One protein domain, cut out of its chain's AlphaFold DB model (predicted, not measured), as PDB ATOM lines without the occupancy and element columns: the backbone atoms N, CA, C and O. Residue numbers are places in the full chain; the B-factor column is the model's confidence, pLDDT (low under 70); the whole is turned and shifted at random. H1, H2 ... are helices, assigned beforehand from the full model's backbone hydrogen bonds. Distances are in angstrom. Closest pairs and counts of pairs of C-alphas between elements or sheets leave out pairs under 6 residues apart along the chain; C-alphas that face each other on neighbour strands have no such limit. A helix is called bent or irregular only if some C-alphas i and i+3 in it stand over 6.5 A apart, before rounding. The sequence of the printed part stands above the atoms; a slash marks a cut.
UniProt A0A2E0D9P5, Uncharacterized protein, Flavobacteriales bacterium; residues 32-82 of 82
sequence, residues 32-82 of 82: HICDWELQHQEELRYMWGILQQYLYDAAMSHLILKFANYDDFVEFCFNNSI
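Overview. This is residues 32 to 82 of the 82 residues of an uncharacterized protein of Flavobacteriales bacterium (UniProt A0A2E0D9P5). One long helix, H2, makes one long side of an elongated ring of chain: a short helix, H1, turns the corner at the beginning of H2, a long link, residues 58 to 69, turns round at the other end and folds back, and the third helix, H3, brings the chain back to H1. H3 and H1 meet crosswise and close the ring at the end away from the turn. The printed part has 51 residues with three named helices, in the order H1, H2, H3 along the chain, and no named strand; the class is all helix. The whole is only just compact, close to loose, with a radius of gyration of the C-alphas of 11.7 A, and its elongated outline spans 35 by 18 by 16 A.

Along the chain. Begin with the longest helix, H2, residues 41 to 57. Find C-alpha 41, of Gln 41, at (84.308, 128.979, 73.943); from there H2 runs 24.3 A to C-alpha 57, of Asp 57, at (68.685, 146.263, 67.068). Go back along the chain past His 40 and you reach H1, residues 33 to 39, whose first and last C-alphas are 9.9 A apart. Now go forward from Asp 57: residues 58 to 69 hold no named element, and after them comes H3, residues 70 to 79, 14.3 A from first to last C-alpha. H3 ends at C-alpha 79, of Asn 79, at (81.781, 122.851, 59.788). None of the three helices is bent.

Arrangement. Start again from H2 and look at residues 44 to 48, for with these alone it touches H3. H2 and H3 only just touch, with 3 pairs of C-alphas within 8 A; the closest are the C-alphas of Trp 48 and Tyr 70, 6.9 A apart. The two helices run opposite ways at a steep tilt of 63 degrees, and their centres are 12.8 A apart. Look next at the other partner of H3: H3 touches H1, with 5 pairs of C-alphas within 8 A. Their closest C-alphas are those of Ile 33 and Phe 78, 6.7 A apart; the lines of these two helices are about perpendicular, at 84 degrees, and their centres are 10.6 A apart. H1 and H2 are close but not clearly touching, with 1 pair of C-alphas within 8 A, those of Glu 37 and Leu 44 at 7.6 A. Their lines are about perpendicular, at 83 degrees, and their centres are 17.7 A apart. Turn to the backbone O and N atoms inside the helices: in H1, H2 and H3 every O i to N i+4 pair is within hydrogen-bond range.

Size, cuts and confidence. For the greatest length, look from His 32 to Ala 59: their C-alphas are the two farthest apart, at 35.4 A. The first and last printed C-alphas, those of His 32 and Ile 82, are 12.8 A apart. The printed part runs from 32 to 82 without a cut, and Ile 82 is the chain's last residue. The link from H1 to H2 is tight, with 1 residue between them; the link from H2 to H3 is long, with 12 residues, whose C-alphas lie 7 to 18 A from the mean of the C-alphas. In the B-factor column you find the model's confidence: the mean pLDDT of the printed part is 95.0, with 98 for H2, 96 for H3 and 93 for H1, and one printed residue, Ile 82, is under 70.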
ATOM      1  N   HIS A  32      87.063 116.552  68.165       88.62
ATOM      2  CA  HIS A  32      85.625 116.399  68.334       88.62
ATOM      3  C   HIS A  32      84.991 117.781  68.554       88.62
ATOM      4  O   HIS A  32      85.582 118.646  69.202       88.62
ATOM      5  N   ILE A  33      83.774 117.995  68.042       90.56
ATOM      6  CA  ILE A  33      83.109 119.309  68.076       90.56
ATOM      7  C   ILE A  33      83.053 119.917  69.487       90.56
ATOM      8  O   ILE A  33      83.256 121.116  69.640       90.56
ATOM      9  N   CYS A  34      82.855 119.097  70.525       91.25
ATOM     10  CA  CYS A  34      82.839 119.571  71.914       91.25
ATOM     11  C   CYS A  34      84.205 120.082  72.389       91.25
ATOM     12  O   CYS A  34      84.269 121.087  73.093       91.25
ATOM     13  N   ASP A  35      85.295 119.415  72.003       92.38
ATOM     14  CA  ASP A  35      86.649 119.845  72.363       92.38
ATOM     15  C   ASP A  35      87.023 121.117  71.598       92.38
ATOM     16  O   ASP A  35      87.655 122.024  72.143       92.38
ATOM     17  N   TRP A  36      86.574 121.219  70.345       93.88
ATOM     18  CA  TRP A  36      86.749 122.412  69.524       93.88
ATOM     19  C   TRP A  36      85.970 123.604  70.078       93.88
ATOM     20  O   TRP A  36      86.526 124.700  70.171       93.88
ATOM     21  N   GLU A  37      84.721 123.394  70.503       95.31
ATOM     22  CA  GLU A  37      83.926 124.420  71.177       95.31
ATOM     23  C   GLU A  37      84.628 124.889  72.450       95.31
ATOM     24  O   GLU A  37      84.746 126.092  72.662       95.31
ATOM     25  N   LEU A  38      85.126 123.962  73.273       95.25
ATOM     26  CA  LEU A  38      85.789 124.294  74.532       95.25
ATOM     27  C   LEU A  38      87.029 125.172  74.311       95.25
ATOM     28  O   LEU A  38      87.252 126.117  75.064       95.25
ATOM     29  N   GLN A  39      87.809 124.895  73.262       94.94
ATOM     30  CA  GLN A  39      88.983 125.697  72.904       94.94
ATOM     31  C   GLN A  39      88.638 127.128  72.472       94.94
ATOM     32  O   GLN A  39      89.439 128.028  72.707       94.94
ATOM     33  N   HIS A  40      87.470 127.340  71.861       95.19
ATOM     34  CA  HIS A  40      87.043 128.629  71.293       95.19
ATOM     35  C   HIS A  40      85.837 129.225  72.036       95.19
ATOM     36  O   HIS A  40      85.086 130.041  71.492       95.19
ATOM     37  N   GLN A  41      85.578 128.757  73.260       95.75
ATOM     38  CA  GLN A  41      84.308 128.979  73.943       95.75
ATOM     39  C   GLN A  41      84.049 130.466  74.186       95.75
ATOM     40  O   GLN A  41      82.920 130.935  74.020       95.75
ATOM     41  N   GLU A  42      85.073 131.215  74.596       97.69
ATOM     42  CA  GLU A  42      84.939 132.640  74.897       97.69
ATOM     43  C   GLU A  42      84.563 133.431  73.640       97.69
ATOM     44  O   GLU A  42      83.602 134.209  73.649       97.69
ATOM     45  N   GLU A  43      85.257 133.176  72.533       97.62
ATOM     46  CA  GLU A  43      85.034 133.830  71.251       97.62
ATOM     47  C   GLU A  43      83.672 133.455  70.663       97.62
ATOM     48  O   GLU A  43      82.934 134.333  70.210       97.62
ATOM     49  N   LEU A  44      83.294 132.175  70.708       98.00
ATOM     50  CA  LEU A  44      82.003 131.693  70.212       98.00
ATOM     51  C   LEU A  44      80.839 132.328  70.981       98.00
ATOM     52  O   LEU A  44      79.887 132.826  70.372       98.00
ATOM     53  N   ARG A  45      80.919 132.378  72.316       97.75
ATOM     54  CA  ARG A  45      79.891 133.015  73.157       97.75
ATOM     55  C   ARG A  45      79.802 134.515  72.891       97.75
ATOM     56  O   ARG A  45      78.694 135.052  72.821       97.75
ATOM     57  N   TYR A  46      80.941 135.178  72.700       98.19
ATOM     58  CA  TYR A  46      80.990 136.598  72.363       98.19
ATOM     59  C   TYR A  46      80.361 136.890  70.993       98.19
ATOM     60  O   TYR A  46      79.479 137.748  70.890       98.19
ATOM     61  N   MET A  47      80.749 136.143  69.955       97.94
ATOM     62  CA  MET A  47      80.201 136.287  68.603       97.94
ATOM     63  C   MET A  47      78.694 136.046  68.576       97.94
ATOM     64  O   MET A  47      77.956 136.844  67.993       97.94
ATOM     65  N   TRP A  48      78.222 134.995  69.249       98.06
ATOM     66  CA  TRP A  48      76.796 134.708  69.365       98.06
ATOM     67  C   TRP A  48      76.032 135.862  70.024       98.06
ATOM     68  O   TRP A  48      75.008 136.304  69.502       98.06
ATOM     69  N   GLY A  49      76.549 136.396  71.135       97.75
ATOM     70  CA  GLY A  49      75.938 137.530  71.828       97.75
ATOM     71  C   GLY A  49      75.821 138.770  70.940       97.75
ATOM     72  O   GLY A  49      74.759 139.390  70.876       97.75
ATOM     73  N   ILE A  50      76.882 139.098  70.197       98.12
ATOM     74  CA  ILE A  50      76.877 140.224  69.255       98.12
ATOM     75  C   ILE A  50      75.892 140.004  68.107       98.12
ATOM     76  O   ILE A  50      75.170 140.931  67.743       98.12
ATOM     77  N   LEU A  51      75.826 138.795  67.548       97.44
ATOM     78  CA  LEU A  51      74.867 138.464  66.492       97.44
ATOM     79  C   LEU A  51      73.429 138.681  66.960       97.44
ATOM     80  O   LEU A  51      72.642 139.329  66.272       97.44
ATOM     81  N   GLN A  52      73.100 138.184  68.152       97.00
ATOM     82  CA  GLN A  52      71.778 138.364  68.745       97.00
ATOM     83  C   GLN A  52      71.466 139.849  68.972       97.00
ATOM     84  O   GLN A  52      70.375 140.304  68.623       97.00
ATOM     85  N   GLN A  53      72.434 140.621  69.477       97.81
ATOM     86  CA  GLN A  53      72.289 142.063  69.673       97.81
ATOM     87  C   GLN A  53      72.022 142.795  68.350       97.81
ATOM     88  O   GLN A  53      71.060 143.553  68.255       97.81
ATOM     89  N   TYR A  54      72.803 142.523  67.300       98.00
ATOM     90  CA  TYR A  54      72.597 143.145  65.990       98.00
ATOM     91  C   TYR A  54      71.232 142.815  65.390       98.00
ATOM     92  O   TYR A  54      70.570 143.691  64.832       98.00
ATOM     93  N   LEU A  55      70.787 141.562  65.509       97.50
ATOM     94  CA  LEU A  55      69.475 141.153  65.016       97.50
ATOM     95  C   LEU A  55      68.334 141.792  65.801       97.50
ATOM     96  O   LEU A  55      67.301 142.124  65.215       97.50
ATOM     97  N   TYR A  56      68.508 141.970  67.109       97.06
ATOM     98  CA  TYR A  56      67.551 142.683  67.940       97.06
ATOM     99  C   TYR A  56      67.466 144.163  67.544       97.06
ATOM    100  O   TYR A  56      66.372 144.656  67.272       97.06
ATOM    101  N   ASP A  57      68.608 144.838  67.411       98.19
ATOM    102  CA  ASP A  57      68.685 146.263  67.068       98.19
ATOM    103  C   ASP A  57      68.147 146.559  65.660       98.19
ATOM    104  O   ASP A  57      67.514 147.589  65.429       98.19
ATOM    105  N   ALA A  58      68.326 145.628  64.719       97.94
ATOM    106  CA  ALA A  58      67.759 145.712  63.374       97.94
ATOM    107  C   ALA A  58      66.263 145.340  63.306       97.94
ATOM    108  O   ALA A  58      65.677 145.370  62.222       97.94
ATOM    109  N   ALA A  59      65.645 144.952  64.427       96.88
ATOM    110  CA  ALA A  59      64.306 144.368  64.492       96.88
ATOM    111  C   ALA A  59      64.127 143.134  63.577       96.88
ATOM    112  O   ALA A  59      63.031 142.871  63.087       96.88
ATOM    113  N   MET A  60      65.190 142.350  63.359       96.94
ATOM    114  CA  MET A  60      65.221 141.172  62.477       96.94
ATOM    115  C   MET A  60      65.318 139.832  63.216       96.94
ATOM    116  O   MET A  60      65.260 138.785  62.571       96.94
ATOM    117  N   SER A  61      65.409 139.824  64.547       93.31
ATOM    118  CA  SER A  61      65.488 138.600  65.371       93.31
ATOM    119  C   SER A  61      64.333 137.613  65.148       93.31
ATOM    120  O   SER A  61      64.466 136.412  65.355       93.31
ATOM    121  N   HIS A  62      63.187 138.105  64.675       93.12
ATOM    122  CA  HIS A  62      62.021 137.289  64.343       93.12
ATOM    123  C   HIS A  62      62.046 136.706  62.916       93.12
ATOM    124  O   HIS A  62      61.121 135.977  62.550       93.12
ATOM    125  N   LEU A  63      63.058 137.037  62.110       95.81
ATOM    126  CA  LEU A  63      63.236 136.585  60.724       95.81
ATOM    127  C   LEU A  63      64.513 135.758  60.564       95.81
ATOM    128  O   LEU A  63      64.481 134.693  59.953       95.81
ATOM    129  N   ILE A  64      65.625 136.241  61.119       95.12
ATOM    130  CA  ILE A  64      66.959 135.650  60.989       95.12
ATOM    131  C   ILE A  64      67.323 134.962  62.307       95.12
ATOM    132  O   ILE A  64      67.065 135.513  63.372       95.12
ATOM    133  N   LEU A  65      67.889 133.750  62.231       93.38
ATOM    134  CA  LEU A  65      68.246 132.907  63.387       93.38
ATOM    135  C   LEU A  65      67.082 132.620  64.360       93.38
ATOM    136  O   LEU A  65      67.307 132.171  65.475       93.38
ATOM    137  N   LYS A  66      65.825 132.801  63.927       93.50
ATOM    138  CA  LYS A  66      64.621 132.666  64.769       93.50
ATOM    139  C   LYS A  66      64.536 131.343  65.540       93.50
ATOM    140  O   LYS A  66      64.022 131.313  66.654       93.50
ATOM    141  N   PHE A  67      64.957 130.252  64.907       94.69
ATOM    142  CA  PHE A  67      64.912 128.903  65.476       94.69
ATOM    143  C   PHE A  67      66.300 128.344  65.775       94.69
ATOM    144  O   PHE A  67      66.389 127.220  66.252       94.69
ATOM    145  N   ALA A  68      67.349 129.112  65.478       96.31
ATOM    146  CA  ALA A  68      68.711 128.697  65.740       96.31
ATOM    147  C   ALA A  68      69.039 128.968  67.206       96.31
ATOM    148  O   ALA A  68      68.765 130.052  67.732       96.31
ATOM    149  N   ASN A  69      69.631 127.983  67.859       96.56
ATOM    150  CA  ASN A  69      70.224 128.133  69.173       96.56
ATOM    151  C   ASN A  69      71.750 128.286  69.047       96.56
ATOM    152  O   ASN A  69      72.311 128.359  67.953       96.56
ATOM    153  N   TYR A  70      72.418 128.398  70.192       97.19
ATOM    154  CA  TYR A  70      73.868 128.531  70.220       97.19
ATOM    155  C   TYR A  70      74.584 127.286  69.671       97.19
ATOM    156  O   TYR A  70      75.592 127.433  68.991       97.19
ATOM    157  N   ASP A  71      74.059 126.089  69.922       96.44
ATOM    158  CA  ASP A  71      74.667 124.836  69.471       96.44
ATOM    159  C   ASP A  71      74.619 124.740  67.936       96.44
ATOM    160  O   ASP A  71      75.627 124.412  67.315       96.44
ATOM    161  N   ASP A  72      73.509 125.159  67.310       97.06
ATOM    162  CA  ASP A  72      73.392 125.261  65.844       97.06
ATOM    163  C   ASP A  72      74.443 126.224  65.258       97.06
ATOM    164  O   ASP A  72      74.987 126.010  64.172       97.06
ATOM    165  N   PHE A  73      74.736 127.311  65.978       97.12
ATOM    166  CA  PHE A  73      75.772 128.269  65.597       97.12
ATOM    167  C   PHE A  73      77.183 127.684  65.745       97.12
ATOM    168  O   PHE A  73      78.007 127.865  64.849       97.12
ATOM    169  N   VAL A  74      77.459 126.959  66.832       96.94
ATOM    170  CA  VAL A  74      78.741 126.265  67.033       96.94
ATOM    171  C   VAL A  74      78.964 125.224  65.946       96.94
ATOM    172  O   VAL A  74      80.037 125.202  65.349       96.94
ATOM    173  N   GLU A  75      77.951 124.416  65.632       96.06
ATOM    174  CA  GLU A  75      78.017 123.422  64.560       96.06
ATOM    175  C   GLU A  75      78.282 124.081  63.203       96.06
ATOM    176  O   GLU A  75      79.138 123.625  62.438       96.06
ATOM    177  N   PHE A  76      77.617 125.204  62.915       95.69
ATOM    178  CA  PHE A  76      77.897 125.994  61.721       95.69
ATOM    179  C   PHE A  76      79.358 126.460  61.667       95.69
ATOM    180  O   PHE A  76      80.011 126.295  60.636       95.69
ATOM    181  N   CYS A  77      79.888 127.028  62.751       95.69
ATOM    182  CA  CYS A  77      81.270 127.502  62.789       95.69
ATOM    183  C   CYS A  77      82.279 126.355  62.662       95.69
ATOM    184  O   CYS A  77      83.224 126.477  61.886       95.69
ATOM    185  N   PHE A  78      82.050 125.235  63.350       94.88
ATOM    186  CA  PHE A  78      82.889 124.040  63.271       94.88
ATOM    187  C   PHE A  78      82.987 123.523  61.831       94.88
ATOM    188  O   PHE A  78      84.084 123.395  61.288       94.88
ATOM    189  N   ASN A  79      81.844 123.343  61.165       93.88
ATOM    190  CA  ASN A  79      81.781 122.851  59.788       93.88
ATOM    191  C   ASN A  79      82.448 123.787  58.760       93.88
ATOM    192  O   ASN A  79      82.810 123.336  57.676       93.88
ATOM    193  N   ASN A  80      82.607 125.077  59.078       92.81
ATOM    194  CA  ASN A  80      83.240 126.080  58.211       92.81
ATOM    195  C   ASN A  80      84.671 126.450  58.654       92.81
ATOM    196  O   ASN A  80      85.260 127.374  58.094       92.81
ATOM    197  N   SER A  81      85.221 125.767  59.663       86.19
ATOM    198  CA  SER A  81      86.586 125.981  60.164       86.19
ATOM    199  C   SER A  81      87.656 125.135  59.453       86.19
ATOM    200  O   SER A  81      88.844 125.328  59.710       86.19
ATOM    201  N   ILE A  82      87.230 124.219  58.572       63.72
ATOM    202  CA  ILE A  82      88.061 123.240  57.848       63.72
ATOM    203  C   ILE A  82      88.465 123.773  56.471       63.72
ATOM    204  O   ILE A  82      87.585 124.313  55.761       63.72
TER     205      ILE A  82